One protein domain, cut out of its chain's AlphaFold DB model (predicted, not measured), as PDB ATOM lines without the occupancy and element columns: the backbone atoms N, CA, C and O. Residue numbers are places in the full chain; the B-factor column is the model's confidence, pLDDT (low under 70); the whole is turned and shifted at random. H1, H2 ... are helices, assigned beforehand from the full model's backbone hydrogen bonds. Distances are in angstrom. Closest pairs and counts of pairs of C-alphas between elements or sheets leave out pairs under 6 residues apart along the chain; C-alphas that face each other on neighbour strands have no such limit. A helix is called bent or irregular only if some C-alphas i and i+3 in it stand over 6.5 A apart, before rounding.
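AT A GLANCE: This is residues 442 to 604 of the 708 residues of an uncharacterized protein of Ceratocystis fimbriata f. sp. platani (UniProt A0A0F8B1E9). Two groups of helices are bridged by H6: H1, H2 and H3 with long loops at one end, bent H4 folding back along H5 at the other. The printed part has 163 residues with six named helices, H1 to H6, and no named strand. It is all helix and loose, radius of gyration of the C-alphas 19.1 A, spanning 56 by 43 by 25 A.

IN THESE COORDINATES: Find C-alpha 442 at (37.604, -15.115, -13.077), where H1, residues 442 to 456, begins. H2 is 483 to 498, H3 513 to 530. H4, 538 to 557, one helix by its hydrogen bonds, is bent, C-alphas 546 and 549 being 6.6 A apart; its arms are H4a to 546 and H4b from 549. H5 is 560 to 576; H6, 579 to 599, 29.7 A long, ends at (41.870, -27.642, -20.439).

HOW THE PARTS SIT: H1 touches H3, closest C-alphas Ala 452 and Ala 513, 5.2 A. H2 touches H3 at residues 519 to 523 alone, closest C-alphas Lys 490 and Ile 519, 6.2 A. H1 touches H6, closest C-alphas Val 442 and Thr 591, 7.4 A, at a shallow tilt of 4 degrees, the same way. H4a touches H5, closest C-alphas Ile 544 and Ile 571, 6.6 A. H4b and H5, a hairpin, only just touch, with 3 pairs of C-alphas within 8 A. H5 and H6 touch only at the corner. O i to N i+4 pairs are within hydrogen-bond range throughout but in H4b, 2 of 5, with 3 of 6 O i to N i+3 pairs.

THE WHOLE: The farthest C-alphas, Glu 510 and Ser 557, are 57.6 A apart. The printed part has no cut; links H1 to H2 and H2 to H3 are long. pLDDT is under 70 for 27 residues, among them 549 to 564.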
ATOM      1  N   VAL A 442      37.792 -14.424 -11.793       86.88
ATOM      2  CA  VAL A 442      37.604 -15.115 -13.077       86.88
ATOM      3  C   VAL A 442      38.585 -14.628 -14.146       86.88
ATOM      4  O   VAL A 442      39.123 -15.447 -14.888       86.88
ATOM      5  N   GLU A 443      38.856 -13.326 -14.225       86.94
ATOM      6  CA  GLU A 443      39.852 -12.768 -15.146       86.94
ATOM      7  C   GLU A 443      41.259 -13.283 -14.804       86.94
ATOM      8  O   GLU A 443      41.976 -13.765 -15.686       86.94
ATOM      9  N   ALA A 444      41.604 -13.306 -13.512       87.44
ATOM     10  CA  ALA A 444      42.829 -13.922 -13.015       87.44
ATOM     11  C   ALA A 444      42.913 -15.422 -13.351       87.44
ATOM     12  O   ALA A 444      43.944 -15.882 -13.843       87.44
ATOM     13  N   LEU A 445      41.830 -16.179 -13.140       89.00
ATOM     14  CA  LEU A 445      41.747 -17.609 -13.449       89.00
ATOM     15  C   LEU A 445      41.974 -17.880 -14.947       89.00
ATOM     16  O   LEU A 445      42.765 -18.751 -15.304       89.00
ATOM     17  N   LEU A 446      41.317 -17.124 -15.831       85.44
ATOM     18  CA  LEU A 446      41.463 -17.277 -17.282       85.44
ATOM     19  C   LEU A 446      42.874 -16.899 -17.757       85.44
ATOM     20  O   LEU A 446      43.459 -17.633 -18.554       85.44
ATOM     21  N   SER A 447      43.454 -15.820 -17.223       86.50
ATOM     22  CA  SER A 447      44.841 -15.430 -17.513       86.50
ATOM     23  C   SER A 447      45.851 -16.492 -17.049       86.50
ATOM     24  O   SER A 447      46.806 -16.803 -17.762       86.50
ATOM     25  N   LEU A 448      45.618 -17.108 -15.885       87.25
ATOM     26  CA  LEU A 448      46.450 -18.197 -15.368       87.25
ATOM     27  C   LEU A 448      46.278 -19.511 -16.151       87.25
ATOM     28  O   LEU A 448      47.248 -20.255 -16.250       87.25
ATOM     29  N   ILE A 449      45.116 -19.780 -16.760       85.88
ATOM     30  CA  ILE A 449      44.927 -20.919 -17.683       85.88
ATOM     31  C   ILE A 449      45.713 -20.709 -18.978       85.88
ATOM     32  O   ILE A 449      46.467 -21.594 -19.379       85.88
ATOM     33  N   GLU A 450      45.591 -19.533 -19.605       85.12
ATOM     34  CA  GLU A 450      46.376 -19.182 -20.799       85.12
ATOM     35  C   GLU A 450      47.884 -19.299 -20.518       85.12
ATOM     36  O   GLU A 450      48.636 -19.830 -21.338       85.12
ATOM     37  N   ARG A 451      48.317 -18.879 -19.322       85.25
ATOM     38  CA  ARG A 451      49.707 -19.006 -18.877       85.25
ATOM     39  C   ARG A 451      50.127 -20.449 -18.589       85.25
ATOM     40  O   ARG A 451      51.201 -20.834 -19.022       85.25
ATOM     41  N   ALA A 452      49.301 -21.254 -17.922       85.00
ATOM     42  CA  ALA A 452      49.622 -22.653 -17.631       85.00
ATOM     43  C   ALA A 452      49.751 -23.500 -18.910       85.00
ATOM     44  O   ALA A 452      50.618 -24.361 -18.980       85.00
ATOM     45  N   ILE A 453      48.943 -23.221 -19.941       81.81
ATOM     46  CA  ILE A 453      49.054 -23.870 -21.260       81.81
ATOM     47  C   ILE A 453      50.318 -23.399 -22.004       81.81
ATOM     48  O   ILE A 453      50.980 -24.195 -22.671       81.81
ATOM     49  N   ALA A 454      50.694 -22.122 -21.875       82.50
ATOM     50  CA  ALA A 454      51.966 -21.633 -22.406       82.50
ATOM     51  C   ALA A 454      53.163 -22.301 -21.703       82.50
ATOM     52  O   ALA A 454      54.058 -22.799 -22.387       82.50
ATOM     53  N   ASP A 455      53.140 -22.381 -20.370       84.75
ATOM     54  CA  ASP A 455      54.166 -23.026 -19.546       84.75
ATOM     55  C   ASP A 455      54.289 -24.530 -19.883       84.75
ATOM     56  O   ASP A 455      55.402 -24.988 -20.138       84.75
ATOM     57  N   GLU A 456      53.180 -25.275 -20.020       82.75
ATOM     58  CA  GLU A 456      53.151 -26.686 -20.483       82.75
ATOM     59  C   GLU A 456      53.851 -26.866 -21.845       82.75
ATOM     60  O   GLU A 456      54.520 -27.870 -22.089       82.75
ATOM     61  N   SER A 457      53.738 -25.876 -22.738       79.25
ATOM     62  CA  SER A 457      54.361 -25.906 -24.068       79.25
ATOM     63  C   SER A 457      55.827 -25.442 -24.111       79.25
ATOM     64  O   SER A 457      56.463 -25.547 -25.163       79.25
ATOM     65  N   MET A 458      56.363 -24.904 -23.007       78.81
ATOM     66  CA  MET A 458      57.668 -24.223 -22.970       78.81
ATOM     67  C   MET A 458      58.612 -24.666 -21.839       78.81
ATOM     68  O   MET A 458      59.808 -24.383 -21.936       78.81
ATOM     69  N   LEU A 459      58.121 -25.325 -20.784       78.38
ATOM     70  CA  LEU A 459      58.881 -25.660 -19.575       78.38
ATOM     71  C   LEU A 459      58.789 -27.157 -19.242       78.38
ATOM     72  O   LEU A 459      57.707 -27.704 -19.037       78.38
ATOM     73  N   GLU A 460      59.940 -27.819 -19.116       65.50
ATOM     74  CA  GLU A 460      60.004 -29.213 -18.661       65.50
ATOM     75  C   GLU A 460      59.513 -29.326 -17.204       65.50
ATOM     76  O   GLU A 460      60.019 -28.643 -16.312       65.50
ATOM     77  N   GLY A 461      58.518 -30.187 -16.963       64.19
ATOM     78  CA  GLY A 461      57.901 -30.394 -15.645       64.19
ATOM     79  C   GLY A 461      56.647 -29.556 -15.354       64.19
ATOM     80  O   GLY A 461      56.059 -29.726 -14.288       64.19
ATOM     81  N   ALA A 462      56.196 -28.700 -16.277       69.69
ATOM     82  CA  ALA A 462      54.952 -27.927 -16.156       69.69
ATOM     83  C   ALA A 462      53.722 -28.647 -16.765       69.69
ATOM     84  O   ALA A 462      52.882 -28.025 -17.409       69.69
ATOM     85  N   GLU A 463      53.621 -29.969 -16.597       76.62
ATOM     86  CA  GLU A 463      52.537 -30.772 -17.180       76.62
ATOM     87  C   GLU A 463      51.184 -30.480 -16.505       76.62
ATOM     88  O   GLU A 463      51.051 -30.561 -15.280       76.62
ATOM     89  N   ILE A 464      50.149 -30.172 -17.298       79.56
ATOM     90  CA  ILE A 464      48.790 -29.999 -16.773       79.56
ATOM     91  C   ILE A 464      48.234 -31.389 -16.411       79.56
ATOM     92  O   ILE A 464      48.271 -32.290 -17.253       79.56
ATOM     93  N   PRO A 465      47.671 -31.602 -15.202       75.88
ATOM     94  CA  PRO A 465      47.218 -32.918 -14.742       75.88
ATOM     95  C   PRO A 465      45.876 -33.333 -15.378       75.88
ATOM     96  O   PRO A 465      44.877 -33.541 -14.692       75.88
ATOM     97  N   ARG A 466      45.850 -33.481 -16.708       72.94
ATOM     98  CA  ARG A 466      44.660 -33.769 -17.532       72.94
ATOM     99  C   ARG A 466      43.999 -35.121 -17.214       72.94
ATOM    100  O   ARG A 466      42.817 -35.295 -17.489       72.94
ATOM    101  N   GLU A 467      44.726 -36.051 -16.589       68.06
ATOM    102  CA  GLU A 467      44.186 -37.320 -16.069       68.06
ATOM    103  C   GLU A 467      43.359 -37.150 -14.779       68.06
ATOM    104  O   GLU A 467      42.556 -38.019 -14.430       68.06
ATOM    105  N   LYS A 468      43.532 -36.038 -14.051       73.31
ATOM    106  CA  LYS A 468      42.832 -35.761 -12.792       73.31
ATOM    107  C   LYS A 468      41.540 -34.980 -13.046       73.31
ATOM    108  O   LYS A 468      41.498 -33.753 -12.942       73.31
ATOM    109  N   PHE A 469      40.466 -35.707 -13.351       70.56
ATOM    110  CA  PHE A 469      39.114 -35.144 -13.431       70.56
ATOM    111  C   PHE A 469      38.799 -34.306 -12.177       70.56
ATOM    112  O   PHE A 469      38.934 -34.804 -11.065       70.56
ATOM    113  N   GLY A 470      38.394 -33.044 -12.361       72.88
ATOM    114  CA  GLY A 470      38.105 -32.098 -11.272       72.88
ATOM    115  C   GLY A 470      39.140 -30.978 -11.087       72.88
ATOM    116  O   GLY A 470      38.819 -29.961 -10.470       72.88
ATOM    117  N   TRP A 471      40.346 -31.092 -11.656       81.88
ATOM    118  CA  TRP A 471      41.343 -30.012 -11.626       81.88
ATOM    119  C   TRP A 471      40.883 -28.789 -12.456       81.88
ATOM    120  O   TRP A 471      40.299 -28.986 -13.526       81.88
ATOM    121  N   PRO A 472      41.115 -27.530 -12.019       84.00
ATOM    122  CA  PRO A 472      41.825 -27.085 -10.808       84.00
ATOM    123  C   PRO A 472      40.942 -26.948  -9.550       84.00
ATOM    124  O   PRO A 472      41.400 -26.427  -8.535       84.00
ATOM    125  N   TYR A 473      39.674 -27.360  -9.595       84.81
ATOM    126  CA  TYR A 473      38.663 -27.024  -8.586       84.81
ATOM    127  C   TYR A 473      38.594 -27.979  -7.378       84.81
ATOM    128  O   TYR A 473      38.071 -27.592  -6.335       84.81
ATOM    129  N   GLU A 474      39.085 -29.215  -7.486       82.94
ATOM    130  CA  GLU A 474      38.928 -30.231  -6.433       82.94
ATOM    131  C   GLU A 474      40.224 -30.489  -5.637       82.94
ATOM    132  O   GLU A 474      41.257 -30.810  -6.221       82.94
ATOM    133  N   GLU A 475      40.153 -30.437  -4.296       80.50
ATOM    134  CA  GLU A 475      41.303 -30.617  -3.380       80.50
ATOM    135  C   GLU A 475      42.056 -31.945  -3.584       80.50
ATOM    136  O   GLU A 475      43.273 -31.999  -3.418       80.50
ATOM    137  N   SER A 476      41.358 -33.006  -4.002       77.06
ATOM    138  CA  SER A 476      41.957 -34.312  -4.320       77.06
ATOM    139  C   SER A 476      42.916 -34.264  -5.520       77.06
ATOM    140  O   SER A 476      43.802 -35.112  -5.650       77.06
ATOM    141  N   THR A 477      42.748 -33.275  -6.404       80.06
ATOM    142  CA  THR A 477      43.462 -33.186  -7.683       80.06
ATOM    143  C   THR A 477      44.721 -32.331  -7.623       80.06
ATOM    144  O   THR A 477      45.569 -32.432  -8.512       80.06
ATOM    145  N   TRP A 478      44.879 -31.516  -6.584       84.19
ATOM    146  CA  TRP A 478      45.934 -30.510  -6.513       84.19
ATOM    147  C   TRP A 478      47.354 -31.090  -6.516       84.19
ATOM    148  O   TRP A 478      47.605 -32.236  -6.126       84.19
ATOM    149  N   ILE A 479      48.288 -30.282  -7.013       79.31
ATOM    150  CA  ILE A 479      49.731 -30.538  -7.017       79.31
ATOM    151  C   ILE A 479      50.399 -29.761  -5.873       79.31
ATOM    152  O   ILE A 479      51.365 -30.248  -5.287       79.31
ATOM    153  N   PHE A 480      49.875 -28.586  -5.498       79.88
ATOM    154  CA  PHE A 480      50.436 -27.780  -4.412       79.88
ATOM    155  C   PHE A 480      49.885 -28.205  -3.038       79.88
ATOM    156  O   PHE A 480      48.767 -27.840  -2.658       79.88
ATOM    157  N   THR A 481      50.679 -28.999  -2.310       75.44
ATOM    158  CA  THR A 481      50.276 -29.739  -1.097       75.44
ATOM    159  C   THR A 481      50.662 -29.098   0.243       75.44
ATOM    160  O   THR A 481      50.162 -29.545   1.278       75.44
ATOM    161  N   ASP A 482      51.514 -28.065   0.267       82.62
ATOM    162  CA  ASP A 482      51.893 -27.379   1.512       82.62
ATOM    163  C   ASP A 482      50.716 -26.555   2.053       82.62
ATOM    164  O   ASP A 482      50.390 -25.489   1.537       82.62
ATOM    165  N   ARG A 483      50.071 -27.045   3.116       79.38
ATOM    166  CA  ARG A 483      48.895 -26.391   3.709       79.38
ATOM    167  C   ARG A 483      49.201 -25.053   4.390       79.38
ATOM    168  O   ARG A 483      48.269 -24.272   4.551       79.38
ATOM    169  N   ILE A 484      50.446 -24.783   4.789       77.75
ATOM    170  CA  ILE A 484      50.822 -23.544   5.485       77.75
ATOM    171  C   ILE A 484      51.017 -22.432   4.455       77.75
ATOM    172  O   ILE A 484      50.272 -21.452   4.476       77.75
ATOM    173  N   LEU A 485      51.917 -22.635   3.486       81.50
ATOM    174  CA  LEU A 485      52.144 -21.672   2.399       81.50
ATOM    175  C   LEU A 485      50.878 -21.463   1.556       81.50
ATOM    176  O   LEU A 485      50.577 -20.351   1.126       81.50
ATOM    177  N   ARG A 486      50.063 -22.512   1.373       83.69
ATOM    178  CA  ARG A 486      48.759 -22.393   0.706       83.69
ATOM    179  C   ARG A 486      47.773 -21.522   1.479       83.69
ATOM    180  O   ARG A 486      47.046 -20.770   0.843       83.69
ATOM    181  N   MET A 487      47.750 -21.566   2.814       80.38
ATOM    182  CA  MET A 487      46.922 -20.640   3.600       80.38
ATOM    183  C   MET A 487      47.432 -19.197   3.524       80.38
ATOM    184  O   MET A 487      46.613 -18.294   3.386       80.38
ATOM    185  N   GLU A 488      48.749 -18.988   3.539       83.19
ATOM    186  CA  GLU A 488      49.379 -17.668   3.405       83.19
ATOM    187  C   GLU A 488      49.068 -17.016   2.047       83.19
ATOM    188  O   GLU A 488      48.513 -15.920   1.990       83.19
ATOM    189  N   HIS A 489      49.320 -17.714   0.935       85.62
ATOM    190  CA  HIS A 489      49.030 -17.189  -0.405       85.62
ATOM    191  C   HIS A 489      47.526 -17.008  -0.656       85.62
ATOM    192  O   HIS A 489      47.120 -16.100  -1.378       85.62
ATOM    193  N   LYS A 490      46.680 -17.837  -0.034       86.44
ATOM    194  CA  LYS A 490      45.222 -17.682  -0.083       86.44
ATOM    195  C   LYS A 490      44.749 -16.447   0.688       86.44
ATOM    196  O   LYS A 490      43.834 -15.778   0.218       86.44
ATOM    197  N   ALA A 491      45.368 -16.129   1.829       79.88
ATOM    198  CA  ALA A 491      45.111 -14.883   2.551       79.88
ATOM    199  C   ALA A 491      45.525 -13.668   1.702       79.88
ATOM    200  O   ALA A 491      44.699 -12.790   1.488       79.88
ATOM    201  N   ALA A 492      46.724 -13.685   1.106       84.38
ATOM    202  CA  ALA A 492      47.200 -12.612   0.224       84.38
ATOM    203  C   ALA A 492      46.295 -12.380  -1.007       84.38
ATOM    204  O   ALA A 492      46.067 -11.243  -1.408       84.38
ATOM    205  N   VAL A 493      45.724 -13.438  -1.600       86.69
ATOM    206  CA  VAL A 493      44.747 -13.298  -2.699       86.69
ATOM    207  C   VAL A 493      43.417 -12.692  -2.223       86.69
ATOM    208  O   VAL A 493      42.790 -11.962  -2.987       86.69
ATOM    209  N   ILE A 494      42.986 -12.955  -0.986       83.75
ATOM    210  CA  ILE A 494      41.779 -12.340  -0.401       83.75
ATOM    211  C   ILE A 494      42.045 -10.865  -0.067       83.75
ATOM    212  O   ILE A 494      41.306 -10.001  -0.532       83.75
ATOM    213  N   GLU A 495      43.158 -10.565   0.609       82.06
ATOM    214  CA  GLU A 495      43.630  -9.199   0.872       82.06
ATOM    215  C   GLU A 495      43.722  -8.382  -0.427       82.06
ATOM    216  O   GLU A 495      43.301  -7.227  -0.470       82.06
ATOM    217  N   ALA A 496      44.187  -8.982  -1.527       85.81
ATOM    218  CA  ALA A 496      44.256  -8.313  -2.824       85.81
ATOM    219  C   ALA A 496      42.881  -7.953  -3.411       85.81
ATOM    220  O   ALA A 496      42.694  -6.880  -3.989       85.81
ATOM    221  N   ILE A 497      41.892  -8.834  -3.239       84.75
ATOM    222  CA  ILE A 497      40.512  -8.591  -3.673       84.75
ATOM    223  C   ILE A 497      39.910  -7.430  -2.878       84.75
ATOM    224  O   ILE A 497      39.338  -6.525  -3.498       84.75
ATOM    225  N   ASP A 498      40.102  -7.435  -1.556       79.94
ATOM    226  CA  ASP A 498      39.584  -6.434  -0.618       79.94
ATOM    227  C   ASP A 498      40.269  -5.060  -0.775       79.94
ATOM    228  O   ASP A 498      39.615  -4.021  -0.676       79.94
ATOM    229  N   THR A 499      41.571  -5.035  -1.091       81.62
ATOM    230  CA  THR A 499      42.377  -3.807  -1.301       81.62
ATOM    231  C   THR A 499      42.316  -3.237  -2.726       81.62
ATOM    232  O   THR A 499      42.948  -2.219  -3.006       81.62
ATOM    233  N   ASP A 500      41.557  -3.865  -3.629       79.94
ATOM    234  CA  ASP A 500      41.464  -3.518  -5.060       79.94
ATOM    235  C   ASP A 500      42.791  -3.634  -5.842       79.94
ATOM    236  O   ASP A 500      42.975  -2.987  -6.875       79.94
ATOM    237  N   THR A 501      43.710  -4.490  -5.383       84.88
ATOM    238  CA  THR A 501      45.001  -4.741  -6.047       84.88
ATOM    239  C   THR A 501      44.949  -5.944  -7.012       84.88
ATOM    240  O   THR A 501      44.050  -6.790  -6.926       84.88
ATOM    241  N   PRO A 502      45.871  -6.048  -7.993       84.62
ATOM    242  CA  PRO A 502      45.824  -7.119  -8.987       84.62
ATOM    243  C   PRO A 502      46.134  -8.502  -8.389       84.62
ATOM    244  O   PRO A 502      47.248  -8.770  -7.944       84.62
ATOM    245  N   VAL A 503      45.178  -9.432  -8.483       86.25
ATOM    246  CA  VAL A 503      45.282 -10.818  -7.963       86.25
ATOM    247  C   VAL A 503      46.546 -11.567  -8.430       86.25
ATOM    248  O   VAL A 503      47.062 -12.420  -7.711       86.25
ATOM    249  N   LEU A 504      47.076 -11.255  -9.619       82.56
ATOM    250  CA  LEU A 504      48.300 -11.875 -10.148       82.56
ATOM    251  C   LEU A 504      49.595 -11.343  -9.503       82.56
ATOM    252  O   LEU A 504      50.598 -12.060  -9.508       82.56
ATOM    253  N   GLU A 505      49.577 -10.121  -8.968       83.56
ATOM    254  CA  GLU A 505      50.728  -9.457  -8.334       83.56
ATOM    255  C   GLU A 505      50.857  -9.831  -6.849       83.56
ATOM    256  O   GLU A 505      51.967  -9.902  -6.328       83.56
ATOM    257  N   ALA A 506      49.741 -10.173  -6.197       83.25
ATOM    258  CA  ALA A 506      49.685 -10.593  -4.793       83.25
ATOM    259  C   ALA A 506      50.318 -11.969  -4.494       83.25
ATOM    260  O   ALA A 506      50.535 -12.319  -3.336       83.25
ATOM    261  N   MET A 507      50.619 -12.773  -5.521       84.94
ATOM    262  CA  MET A 507      51.246 -14.093  -5.371       84.94
ATOM    263  C   MET A 507      52.715 -14.070  -5.827       84.94
ATOM    264  O   MET A 507      52.962 -13.669  -6.972       84.94
ATOM    265  N   PRO A 508      53.674 -14.598  -5.032       83.50
ATOM    266  CA  PRO A 508      55.102 -14.629  -5.361       83.50
ATOM    267  C   PRO A 508      55.419 -15.020  -6.809       83.50
ATOM    268  O   PRO A 508      54.834 -15.954  -7.361       83.50
ATOM    269  N   LEU A 509      56.360 -14.315  -7.443       77.12
ATOM    270  CA  LEU A 509      56.750 -14.555  -8.843       77.12
ATOM    271  C   LEU A 509      57.376 -15.944  -9.076       77.12
ATOM    272  O   LEU A 509      57.387 -16.415 -10.208       77.12
ATOM    273  N   GLU A 510      57.854 -16.590  -8.014       78.94
ATOM    274  CA  GLU A 510      58.507 -17.904  -8.027       78.94
ATOM    275  C   GLU A 510      57.517 -19.087  -8.089       78.94
ATOM    276  O   GLU A 510      57.912 -20.204  -8.416       78.94
ATOM    277  N   LEU A 511      56.225 -18.862  -7.806       83.81
ATOM    278  CA  LEU A 511      55.196 -19.909  -7.859       83.81
ATOM    279  C   LEU A 511      54.795 -20.237  -9.314       83.81
ATOM    280  O   LEU A 511      54.403 -19.317 -10.045       83.81
ATOM    281  N   PRO A 512      54.774 -21.524  -9.722       85.31
ATOM    282  CA  PRO A 512      54.283 -21.948 -11.036       85.31
ATOM    283  C   PRO A 512      52.831 -21.525 -11.305       85.31
ATOM    284  O   PRO A 512      52.001 -21.507 -10.392       85.31
ATOM    285  N   ALA A 513      52.488 -21.265 -12.574       85.44
ATOM    286  CA  ALA A 513      51.129 -20.871 -12.966       85.44
ATOM    287  C   ALA A 513      50.066 -21.906 -12.553       85.44
ATOM    288  O   ALA A 513      48.987 -21.524 -12.108       85.44
ATOM    289  N   ILE A 514      50.406 -23.199 -12.611       86.00
ATOM    290  CA  ILE A 514      49.586 -24.328 -12.135       86.00
ATOM    291  C   ILE A 514      49.208 -24.152 -10.653       86.00
ATOM    292  O   ILE A 514      48.030 -24.189 -10.309       86.00
ATOM    293  N   SER A 515      50.180 -23.886  -9.773       87.19
ATOM    294  CA  SER A 515      49.938 -23.700  -8.334       87.19
ATOM    295  C   SER A 515      49.150 -22.420  -8.039       87.19
ATOM    296  O   SER A 515      48.247 -22.436  -7.204       87.19
ATOM    297  N   LYS A 516      49.430 -21.323  -8.761       89.06
ATOM    298  CA  LYS A 516      48.633 -20.085  -8.671       89.06
ATOM    299  C   LYS A 516      47.179 -20.314  -9.094       89.06
ATOM    300  O   LYS A 516      46.269 -19.802  -8.448       89.06
ATOM    301  N   LEU A 517      46.951 -21.107 -10.144       88.94
ATOM    302  CA  LEU A 517      45.612 -21.425 -10.633       88.94
ATOM    303  C   LEU A 517      44.804 -22.232  -9.610       88.94
ATOM    304  O   LEU A 517      43.636 -21.923  -9.391       88.94
ATOM    305  N   GLU A 518      45.419 -23.215  -8.945       89.75
ATOM    306  CA  GLU A 518      44.775 -23.976  -7.863       89.75
ATOM    307  C   GLU A 518      44.352 -23.079  -6.690       89.75
ATOM    308  O   GLU A 518      43.268 -23.267  -6.138       89.75
ATOM    309  N   ILE A 519      45.180 -22.096  -6.314       88.50
ATOM    310  CA  ILE A 519      44.883 -21.154  -5.222       88.50
ATOM    311  C   ILE A 519      43.748 -20.198  -5.623       88.50
ATOM    312  O   ILE A 519      42.803 -20.012  -4.859       88.50
ATOM    313  N   VAL A 520      43.779 -19.638  -6.838       90.50
ATOM    314  CA  VAL A 520      42.706 -18.760  -7.348       90.50
ATOM    315  C   VAL A 520      41.387 -19.525  -7.527       90.50
ATOM    316  O   VAL A 520      40.325 -18.994  -7.200       90.50
ATOM    317  N   ALA A 521      41.431 -20.788  -7.963       89.94
ATOM    318  CA  ALA A 521      40.259 -21.663  -8.024       89.94
ATOM    319  C   ALA A 521      39.686 -21.971  -6.627       89.94
ATOM    320  O   ALA A 521      38.466 -21.963  -6.452       89.94
ATOM    321  N   GLU A 522      40.540 -22.184  -5.620       89.12
ATOM    322  CA  GLU A 522      40.119 -22.362  -4.225       89.12
ATOM    323  C   GLU A 522      39.460 -21.095  -3.657       89.12
ATOM    324  O   GLU A 522      38.377 -21.191  -3.079       89.12
ATOM    325  N   VAL A 523      40.051 -19.908  -3.853       87.88
ATOM    326  CA  VAL A 523      39.450 -18.637  -3.398       87.88
ATOM    327  C   VAL A 523      38.125 -18.368  -4.111       87.88
ATOM    328  O   VAL A 523      37.160 -17.978  -3.458       87.88
ATOM    329  N   LEU A 524      38.023 -18.657  -5.412       88.56
ATOM    330  CA  LEU A 524      36.760 -18.574  -6.147       88.56
ATOM    331  C   LEU A 524      35.691 -19.496  -5.546       88.56
ATOM    332  O   LEU A 524      34.570 -19.052  -5.306       88.56
ATOM    333  N   LEU A 525      36.019 -20.749  -5.224       87.75
ATOM    334  CA  LEU A 525      35.078 -21.649  -4.548       87.75
ATOM    335  C   LEU A 525      34.730 -21.197  -3.123       87.75
ATOM    336  O   LEU A 525      33.595 -21.399  -2.694       87.75
ATOM    337  N   LEU A 526      35.661 -20.583  -2.389       83.94
ATOM    338  CA  LEU A 526      35.388 -20.023  -1.064       83.94
ATOM    339  C   LEU A 526      34.460 -18.808  -1.139       83.94
ATOM    340  O   LEU A 526      33.518 -18.752  -0.354       83.94
ATOM    341  N   LEU A 527      34.652 -17.900  -2.101       84.31
ATOM    342  CA  LEU A 527      33.720 -16.802  -2.363       84.31
ATOM    343  C   LEU A 527      32.322 -17.365  -2.655       84.31
ATOM    344  O   LEU A 527      31.372 -17.062  -1.938       84.31
ATOM    345  N   LEU A 528      32.211 -18.266  -3.636       84.31
ATOM    346  CA  LEU A 528      30.940 -18.863  -4.067       84.31
ATOM    347  C   LEU A 528      30.199 -19.621  -2.949       84.31
ATOM    348  O   LEU A 528      28.970 -19.638  -2.947       84.31
ATOM    349  N   ARG A 529      30.925 -20.232  -2.002       83.19
ATOM    350  CA  ARG A 529      30.357 -20.936  -0.835       83.19
ATOM    351  C   ARG A 529      29.906 -20.012   0.300       83.19
ATOM    352  O   ARG A 529      29.131 -20.465   1.135       83.19
ATOM    353  N   ASN A 530      30.393 -18.770   0.356       77.56
ATOM    354  CA  ASN A 530      30.091 -17.813   1.429       77.56
ATOM    355  C   ASN A 530      29.195 -16.640   0.983       77.56
ATOM    356  O   ASN A 530      28.904 -15.761   1.790       77.56
ATOM    357  N   LEU A 531      28.711 -16.628  -0.267       77.44
ATOM    358  CA  LEU A 531      27.638 -15.723  -0.694       77.44
ATOM    359  C   LEU A 531      26.356 -16.034   0.096       77.44
ATOM    360  O   LEU A 531      25.815 -17.132  -0.035       77.44
ATOM    361  N   THR A 532      25.855 -15.063   0.867       68.31
ATOM    362  CA  THR A 532      24.710 -15.206   1.792       68.31
ATOM    363  C   THR A 532      23.473 -15.820   1.143       68.31
ATOM    364  O   THR A 532      22.877 -16.745   1.690       68.31
ATOM    365  N   ASP A 533      23.129 -15.330  -0.046       69.00
ATOM    366  CA  ASP A 533      21.924 -15.699  -0.793       69.00
ATOM    367  C   ASP A 533      22.241 -16.557  -2.033       69.00
ATOM    368  O   ASP A 533      21.336 -16.976  -2.756       69.00
ATOM    369  N   GLY A 534      23.527 -16.838  -2.284       76.19
ATOM    370  CA  GLY A 534      24.019 -17.518  -3.485       76.19
ATOM    371  C   GLY A 534      23.827 -16.727  -4.791       76.19
ATOM    372  O   GLY A 534      23.234 -15.655  -4.830       76.19
ATOM    373  N   ILE A 535      24.325 -17.264  -5.913       79.06
ATOM    374  CA  ILE A 535      24.096 -16.660  -7.247       79.06
ATOM    375  C   ILE A 535      22.685 -16.942  -7.764       79.06
ATOM    376  O   ILE A 535      22.133 -16.126  -8.492       79.06
ATOM    377  N   VAL A 536      22.073 -18.058  -7.377       82.31
ATOM    378  CA  VAL A 536      20.655 -18.324  -7.644       82.31
ATOM    379  C   VAL A 536      19.955 -18.374  -6.297       82.31
ATOM    380  O   VAL A 536      20.051 -19.374  -5.588       82.31
ATOM    381  N   THR A 537      19.297 -17.273  -5.937       82.06
ATOM    382  CA  THR A 537      18.600 -17.146  -4.652       82.06
ATOM    383  C   THR A 537      17.467 -18.160  -4.537       82.06
ATOM    384  O   THR A 537      16.918 -18.611  -5.544       82.06
ATOM    385  N   ALA A 538      17.066 -18.503  -3.310       80.81
ATOM    386  CA  ALA A 538      16.001 -19.483  -3.079       80.81
ATOM    387  C   ALA A 538      14.686 -19.133  -3.816       80.81
ATOM    388  O   ALA A 538      14.015 -20.029  -4.325       80.81
ATOM    389  N   ALA A 539      14.356 -17.839  -3.932       79.00
ATOM    390  CA  ALA A 539      13.177 -17.348  -4.652       79.00
ATOM    391  C   ALA A 539      13.315 -17.418  -6.187       79.00
ATOM    392  O   ALA A 539      12.355 -17.758  -6.886       79.00
ATOM    393  N   LEU A 540      14.508 -17.142  -6.732       80.75
ATOM    394  CA  LEU A 540      14.789 -17.391  -8.150       80.75
ATOM    395  C   LEU A 540      14.734 -18.896  -8.448       80.75
ATOM    396  O   LEU A 540      14.164 -19.294  -9.463       80.75
ATOM    397  N   TRP A 541      15.249 -19.737  -7.547       84.44
ATOM    398  CA  TRP A 541      15.228 -21.189  -7.706       84.44
ATOM    399  C   TRP A 541      13.808 -21.770  -7.720       84.44
ATOM    400  O   TRP A 541      13.497 -22.531  -8.635       84.44
ATOM    401  N   THR A 542      12.911 -21.389  -6.797       83.75
ATOM    402  CA  THR A 542      11.500 -21.824  -6.873       83.75
ATOM    403  C   THR A 542      10.832 -21.348  -8.157       83.75
ATOM    404  O   THR A 542      10.166 -22.144  -8.815       83.75
ATOM    405  N   THR A 543      11.077 -20.107  -8.585       81.62
ATOM    406  CA  THR A 543      10.515 -19.580  -9.841       81.62
ATOM    407  C   THR A 543      10.999 -20.380 -11.062       81.62
ATOM    408  O   THR A 543      10.206 -20.715 -11.943       81.62
ATOM    409  N   ILE A 544      12.281 -20.761 -11.110       80.69
ATOM    410  CA  ILE A 544      12.835 -21.644 -12.153       80.69
ATOM    411  C   ILE A 544      12.212 -23.049 -12.061       80.69
ATOM    412  O   ILE A 544      11.800 -23.613 -13.078       80.69
ATOM    413  N   GLN A 545      12.084 -23.602 -10.853       81.19
ATOM    414  CA  GLN A 545      11.528 -24.934 -10.601       81.19
ATOM    415  C   GLN A 545      10.029 -25.036 -10.946       81.19
ATOM    416  O   GLN A 545       9.587 -26.092 -11.391       81.19
ATOM    417  N   GLU A 546       9.255 -23.953 -10.832       79.94
ATOM    418  CA  GLU A 546       7.855 -23.878 -11.285       79.94
ATOM    419  C   GLU A 546       7.713 -23.777 -12.815       79.94
ATOM    420  O   GLU A 546       6.720 -24.239 -13.388       79.94
ATOM    421  N   ARG A 547       8.711 -23.211 -13.509       71.56
ATOM    422  CA  ARG A 547       8.745 -23.131 -14.983       71.56
ATOM    423  C   ARG A 547       9.298 -24.390 -15.647       71.56
ATOM    424  O   ARG A 547       8.908 -24.697 -16.775       71.56
ATOM    425  N   LEU A 548      10.142 -25.159 -14.963       70.12
ATOM    426  CA  LEU A 548      10.768 -26.370 -15.504       70.12
ATOM    427  C   LEU A 548       9.751 -27.429 -16.020       70.12
ATOM    428  O   LEU A 548       9.960 -27.955 -17.117       70.12
ATOM    429  N   PRO A 549       8.601 -27.692 -15.357       66.25
ATOM    430  CA  PRO A 549       7.551 -28.556 -15.905       66.25
ATOM    431  C   PRO A 549       6.849 -27.964 -17.136       66.25
ATOM    432  O   PRO A 549       6.443 -28.708 -18.026       66.25
ATOM    433  N   GLN A 550       6.724 -26.635 -17.220       63.53
ATOM    434  CA  GLN A 550       6.089 -25.946 -18.354       63.53
ATOM    435  C   GLN A 550       6.956 -26.030 -19.620       63.53
ATOM    436  O   GLN A 550       6.429 -26.149 -20.722       63.53
ATOM    437  N   LEU A 551       8.282 -26.070 -19.469       56.00
ATOM    438  CA  LEU A 551       9.202 -26.419 -20.555       56.00
ATOM    439  C   LEU A 551       9.046 -27.886 -20.985       56.00
ATOM    440  O   LEU A 551       9.005 -28.180 -22.179       56.00
ATOM    441  N   SER A 552       8.883 -28.806 -20.027       57.81
ATOM    442  CA  SER A 552       8.765 -30.246 -20.315       57.81
ATOM    443  C   SER A 552       7.535 -30.638 -21.155       57.81
ATOM    444  O   SER A 552       7.553 -31.682 -21.804       57.81
ATOM    445  N   SER A 553       6.487 -29.805 -21.210       58.00
ATOM    446  CA  SER A 553       5.323 -30.032 -22.083       58.00
ATOM    447  C   SER A 553       5.498 -29.471 -23.503       58.00
ATOM    448  O   SER A 553       4.969 -30.050 -24.451       58.00
ATOM    449  N   ILE A 554       6.293 -28.410 -23.683       52.31
ATOM    450  CA  ILE A 554       6.685 -27.874 -25.004       52.31
ATOM    451  C   ILE A 554       7.625 -28.861 -25.726       52.31
ATOM    452  O   ILE A 554       7.494 -29.096 -26.934       52.31
ATOM    453  N   VAL A 555       8.516 -29.498 -24.956       52.16
ATOM    454  CA  VAL A 555       9.513 -30.506 -25.374       52.16
ATOM    455  C   VAL A 555       8.939 -31.658 -26.214       52.16
ATOM    456  O   VAL A 555       9.643 -32.195 -27.065       52.16
ATOM    457  N   ALA A 556       7.655 -32.001 -26.069       55.34
ATOM    458  CA  ALA A 556       7.010 -33.085 -26.817       55.34
ATOM    459  C   ALA A 556       6.873 -32.845 -28.344       55.34
ATOM    460  O   ALA A 556       6.349 -33.708 -29.049       55.34
ATOM    461  N   SER A 557       7.306 -31.687 -28.865       54.72
ATOM    462  CA  SER A 557       7.057 -31.258 -30.253       54.72
ATOM    463  C   SER A 557       8.275 -30.730 -31.034       54.72
ATOM    464  O   SER A 557       8.146 -30.431 -32.222       54.72
ATOM    465  N   SER A 558       9.452 -30.609 -30.409       59.56
ATOM    466  CA  SER A 558      10.638 -29.958 -30.996       59.56
ATOM    467  C   SER A 558      11.893 -30.842 -30.971       59.56
ATOM    468  O   SER A 558      11.958 -31.841 -30.259       59.56
ATOM    469  N   SER A 559      12.902 -30.500 -31.784       65.19
ATOM    470  CA  SER A 559      14.184 -31.222 -31.843       65.19
ATOM    471  C   SER A 559      15.039 -30.969 -30.590       65.19
ATOM    472  O   SER A 559      14.956 -29.880 -30.022       65.19
ATOM    473  N   PRO A 560      15.911 -31.907 -30.163       62.47
ATOM    474  CA  PRO A 560      16.639 -31.796 -28.891       62.47
ATOM    475  C   PRO A 560      17.543 -30.557 -28.790       62.47
ATOM    476  O   PRO A 560      17.687 -29.996 -27.710       62.47
ATOM    477  N   VAL A 561      18.098 -30.071 -29.908       64.31
ATOM    478  CA  VAL A 561      18.842 -28.796 -29.936       64.31
ATOM    479  C   VAL A 561      17.917 -27.625 -29.601       64.31
ATOM    480  O   VAL A 561      18.235 -26.816 -28.734       64.31
ATOM    481  N   LYS A 562      16.734 -27.576 -30.227       66.12
ATOM    482  CA  LYS A 562      15.767 -26.504 -29.991       66.12
ATOM    483  C   LYS A 562      15.195 -26.557 -28.570       66.12
ATOM    484  O   LYS A 562      15.018 -25.516 -27.959       66.12
ATOM    485  N   GLN A 563      14.983 -27.747 -28.005       64.94
ATOM    486  CA  GLN A 563      14.573 -27.906 -26.601       64.94
ATOM    487  C   GLN A 563      15.558 -27.228 -25.629       64.94
ATOM    488  O   GLN A 563      15.130 -26.600 -24.664       64.94
ATOM    489  N   ILE A 564      16.866 -27.314 -25.899       67.69
ATOM    490  CA  ILE A 564      17.913 -26.666 -25.093       67.69
ATOM    491  C   ILE A 564      17.883 -25.138 -25.273       67.69
ATOM    492  O   ILE A 564      18.061 -24.408 -24.301       67.69
ATOM    493  N   GLU A 565      17.619 -24.638 -26.482       73.06
ATOM    494  CA  GLU A 565      17.482 -23.199 -26.762       73.06
ATOM    495  C   GLU A 565      16.201 -22.596 -26.151       73.06
ATOM    496  O   GLU A 565      16.261 -21.553 -25.493       73.06
ATOM    497  N   ASP A 566      15.062 -23.281 -26.291       70.94
ATOM    498  CA  ASP A 566      13.766 -22.915 -25.705       70.94
ATOM    499  C   ASP A 566      13.851 -22.927 -24.154       70.94
ATOM    500  O   ASP A 566      13.361 -22.015 -23.487       70.94
ATOM    501  N   ALA A 567      14.551 -23.902 -23.555       71.50
ATOM    502  CA  ALA A 567      14.796 -23.943 -22.108       71.50
ATOM    503  C   ALA A 567      15.771 -22.855 -21.626       71.50
ATOM    504  O   ALA A 567      15.510 -22.190 -20.622       71.50
ATOM    505  N   LYS A 568      16.878 -22.632 -22.348       76.06
ATOM    506  CA  LYS A 568      17.857 -21.578 -22.033       76.06
ATOM    507  C   LYS A 568      17.215 -20.193 -22.068       76.06
ATOM    508  O   LYS A 568      17.468 -19.389 -21.176       76.06
ATOM    509  N   THR A 569      16.389 -19.910 -23.075       78.38
ATOM    510  CA  THR A 569      15.708 -18.613 -23.198       78.38
ATOM    511  C   THR A 569      14.691 -18.393 -22.081       78.38
ATOM    512  O   THR A 569      14.711 -17.326 -21.479       78.38
ATOM    513  N   ALA A 570      13.892 -19.399 -21.712       75.06
ATOM    514  CA  ALA A 570      12.961 -19.286 -20.585       75.06
ATOM    515  C   ALA A 570      13.659 -19.106 -19.220       75.06
ATOM    516  O   ALA A 570      13.181 -18.345 -18.383       75.06
ATOM    517  N   ILE A 571      14.803 -19.760 -18.984       78.62
ATOM    518  CA  ILE A 571      15.583 -19.560 -17.747       78.62
ATOM    519  C   ILE A 571      16.185 -18.146 -17.709       78.62
ATOM    520  O   ILE A 571      16.135 -17.490 -16.670       78.62
ATOM    521  N   LEU A 572      16.699 -17.643 -18.837       79.38
ATOM    522  CA  LEU A 572      17.207 -16.269 -18.937       79.38
ATOM    523  C   LEU A 572      16.097 -15.211 -18.809       79.38
ATOM    524  O   LEU A 572      16.359 -14.143 -18.266       79.38
ATOM    525  N   ASP A 573      14.869 -15.509 -19.242       80.62
ATOM    526  CA  ASP A 573      13.688 -14.660 -19.036       80.62
ATOM    527  C   ASP A 573      13.325 -14.556 -17.544       80.62
ATOM    528  O   ASP A 573      13.205 -13.448 -17.019       80.62
ATOM    529  N   VAL A 574      13.283 -15.680 -16.811       78.75
ATOM    530  CA  VAL A 574      13.104 -15.663 -15.344       78.75
ATOM    531  C   VAL A 574      14.219 -14.873 -14.654       78.75
ATOM    532  O   VAL A 574      13.934 -14.028 -13.804       78.75
ATOM    533  N   LEU A 575      15.475 -15.088 -15.049       75.62
ATOM    534  CA  LEU A 575      16.621 -14.363 -14.497       75.62
ATOM    535  C   LEU A 575      16.656 -12.881 -14.903       75.62
ATOM    536  O   LEU A 575      17.282 -12.092 -14.208       75.62
ATOM    537  N   SER A 576      15.974 -12.451 -15.970       75.50
ATOM    538  CA  SER A 576      15.959 -11.036 -16.389       75.50
ATOM    539  C   SER A 576      15.337 -10.092 -15.349       75.50
ATOM    540  O   SER A 576      15.649  -8.901 -15.338       75.50
ATOM    541  N   ASN A 577      14.522 -10.637 -14.438       76.19
ATOM    542  CA  ASN A 577      13.955  -9.923 -13.293       76.19
ATOM    543  C   ASN A 577      15.020  -9.516 -12.255       76.19
ATOM    544  O   ASN A 577      14.799  -8.560 -11.517       76.19
ATOM    545  N   ASP A 578      16.169 -10.202 -12.220       77.00
ATOM    546  CA  ASP A 578      17.330  -9.835 -11.407       77.00
ATOM    547  C   ASP A 578      18.613  -9.803 -12.265       77.00
ATOM    548  O   ASP A 578      19.281 -10.828 -12.460       77.00
ATOM    549  N   PRO A 579      19.007  -8.624 -12.783       71.62
ATOM    550  CA  PRO A 579      20.175  -8.520 -13.645       71.62
ATOM    551  C   PRO A 579      21.489  -8.860 -12.925       71.62
ATOM    552  O   PRO A 579      22.422  -9.298 -13.593       71.62
ATOM    553  N   GLY A 580      21.585  -8.697 -11.599       71.38
ATOM    554  CA  GLY A 580      22.826  -8.950 -10.860       71.38
ATOM    555  C   GLY A 580      23.144 -10.437 -10.757       71.38
ATOM    556  O   GLY A 580      24.253 -10.885 -11.073       71.38
ATOM    557  N   HIS A 581      22.128 -11.214 -10.400       78.81
ATOM    558  CA  HIS A 581      22.205 -12.668 -10.344       78.81
ATOM    559  C   HIS A 581      22.300 -13.281 -11.756       78.81
ATOM    560  O   HIS A 581      23.105 -14.188 -11.989       78.81
ATOM    561  N   SER A 582      21.579 -12.717 -12.736       81.69
ATOM    562  CA  SER A 582      21.636 -13.125 -14.149       81.69
ATOM    563  C   SER A 582      23.025 -12.955 -14.777       81.69
ATOM    564  O   SER A 582      23.582 -13.918 -15.310       81.69
ATOM    565  N   ILE A 583      23.629 -11.762 -14.669       80.75
ATOM    566  CA  ILE A 583      24.966 -11.482 -15.219       80.75
ATOM    567  C   ILE A 583      26.007 -12.406 -14.579       80.75
ATOM    568  O   ILE A 583      26.804 -13.010 -15.299       80.75
ATOM    569  N   SER A 584      25.958 -12.577 -13.255       83.00
ATOM    570  CA  SER A 584      26.880 -13.449 -12.515       83.00
ATOM    571  C   SER A 584      26.813 -14.906 -12.995       83.00
ATOM    572  O   SER A 584      27.851 -15.527 -13.238       83.00
ATOM    573  N   LEU A 585      25.605 -15.450 -13.200       83.75
ATOM    574  CA  LEU A 585      25.417 -16.825 -13.672       83.75
ATOM    575  C   LEU A 585      25.843 -17.009 -15.138       83.75
ATOM    576  O   LEU A 585      26.501 -17.998 -15.471       83.75
ATOM    577  N   VAL A 586      25.498 -16.070 -16.024       83.00
ATOM    578  CA  VAL A 586      25.894 -16.112 -17.445       83.00
ATOM    579  C   VAL A 586      27.413 -16.004 -17.591       83.00
ATOM    580  O   VAL A 586      28.016 -16.745 -18.368       83.00
ATOM    581  N   PHE A 587      28.050 -15.133 -16.809       82.38
ATOM    582  CA  PHE A 587      29.498 -14.957 -16.807       82.38
ATOM    583  C   PHE A 587      30.231 -16.213 -16.311       82.38
ATOM    584  O   PHE A 587      31.149 -16.687 -16.985       82.38
ATOM    585  N   LEU A 588      29.787 -16.822 -15.206       84.88
ATOM    586  CA  LEU A 588      30.368 -18.069 -14.693       84.88
ATOM    587  C   LEU A 588      30.144 -19.269 -15.615       84.88
ATOM    588  O   LEU A 588      31.074 -20.034 -15.848       84.88
ATOM    589  N   THR A 589      28.946 -19.439 -16.177       83.56
ATOM    590  CA  THR A 589      28.672 -20.557 -17.101       83.56
ATOM    591  C   THR A 589      29.431 -20.416 -18.423       83.56
ATOM    592  O   THR A 589      29.947 -21.410 -18.932       83.56
ATOM    593  N   SER A 590      29.593 -19.192 -18.939       82.44
ATOM    594  CA  SER A 590      30.473 -18.906 -20.082       82.44
ATOM    595  C   SER A 590      31.948 -19.179 -19.752       82.44
ATOM    596  O   SER A 590      32.658 -19.807 -20.538       82.44
ATOM    597  N   THR A 591      32.392 -18.786 -18.554       82.62
ATOM    598  CA  THR A 591      33.751 -19.048 -18.055       82.62
ATOM    599  C   THR A 591      34.024 -20.541 -17.962       82.62
ATOM    600  O   THR A 591      34.985 -21.005 -18.559       82.62
ATOM    601  N   LEU A 592      33.163 -21.314 -17.294       84.12
ATOM    602  CA  LEU A 592      33.290 -22.772 -17.197       84.12
ATOM    603  C   LEU A 592      33.304 -23.431 -18.585       84.12
ATOM    604  O   LEU A 592      34.113 -24.322 -18.828       84.12
ATOM    605  N   GLY A 593      32.483 -22.946 -19.523       79.69
ATOM    606  CA  GLY A 593      32.525 -23.378 -20.922       79.69
ATOM    607  C   GLY A 593      33.891 -23.153 -21.583       79.69
ATOM    608  O   GLY A 593      34.376 -24.038 -22.289       79.69
ATOM    609  N   ARG A 594      34.544 -22.013 -21.313       80.62
ATOM    610  CA  ARG A 594      35.913 -21.735 -21.771       80.62
ATOM    611  C   ARG A 594      36.945 -22.619 -21.062       80.62
ATOM    612  O   ARG A 594      37.738 -23.255 -21.743       80.62
ATOM    613  N   VAL A 595      36.902 -22.721 -19.732       81.56
ATOM    614  CA  VAL A 595      37.814 -23.565 -18.931       81.56
ATOM    615  C   VAL A 595      37.806 -25.011 -19.441       81.56
ATOM    616  O   VAL A 595      38.868 -25.576 -19.699       81.56
ATOM    617  N   CYS A 596      36.623 -25.586 -19.678       79.25
ATOM    618  CA  CYS A 596      36.483 -26.930 -20.241       79.25
ATOM    619  C   CYS A 596      37.081 -27.058 -21.651       79.25
ATOM    620  O   CYS A 596      37.703 -28.073 -21.944       79.25
ATOM    621  N   ALA A 597      36.915 -26.052 -22.517       77.75
ATOM    622  CA  ALA A 597      37.415 -26.092 -23.892       77.75
ATOM    623  C   ALA A 597      38.950 -25.980 -23.994       77.75
ATOM    624  O   ALA A 597      39.545 -26.621 -24.857       77.75
ATOM    625  N   GLU A 598      39.581 -25.187 -23.122       77.31
ATOM    626  CA  GLU A 598      41.036 -24.957 -23.121       77.31
ATOM    627  C   GLU A 598      41.782 -26.097 -22.381       77.31
ATOM    628  O   GLU A 598      42.816 -26.586 -22.844       77.31
ATOM    629  N   LEU A 599      41.247 -26.576 -21.245       74.06
ATOM    630  CA  LEU A 599      41.870 -27.642 -20.439       74.06
ATOM    631  C   LEU A 599      41.542 -29.064 -20.930       74.06
ATOM    632  O   LEU A 599      42.329 -29.983 -20.695       74.06
ATOM    633  N   SER A 600      40.430 -29.253 -21.647       67.69
ATOM    634  CA  SER A 600      40.059 -30.523 -22.287       67.69
ATOM    635  C   SER A 600      39.648 -30.298 -23.752       67.69
ATOM    636  O   SER A 600      38.461 -30.336 -24.097       67.69
ATOM    637  N   PRO A 601      40.621 -30.029 -24.647       58.25
ATOM    638  CA  PRO A 601      40.355 -29.829 -26.066       58.25
ATOM    639  C   PRO A 601      39.929 -31.155 -26.712       58.25
ATOM    640  O   PRO A 601      40.768 -31.952 -27.133       58.25
ATOM    641  N   VAL A 602      38.610 -31.376 -26.790       50.28
ATOM    642  CA  VAL A 602      37.973 -32.589 -27.336       50.28
ATOM    643  C   VAL A 602      38.620 -32.983 -28.663       50.28
ATOM    644  O   VAL A 602      38.526 -32.262 -29.663       50.28
ATOM    645  N   THR A 603      39.284 -34.136 -28.684       54.00
ATOM    646  CA  THR A 603      40.034 -34.570 -29.857       54.00
ATOM    647  C   THR A 603      39.095 -35.177 -30.896       54.00
ATOM    648  O   THR A 603      37.956 -35.566 -30.623       54.00
ATOM    649  N   LYS A 604      39.580 -35.316 -32.135       42.41
ATOM    650  CA  LYS A 604      38.827 -36.042 -33.168       42.41
ATOM    651  C   LYS A 604      38.505 -37.482 -32.769       42.41
ATOM    652  O   LYS A 604      37.455 -37.969 -33.173       42.41
TER     653      LYS A 604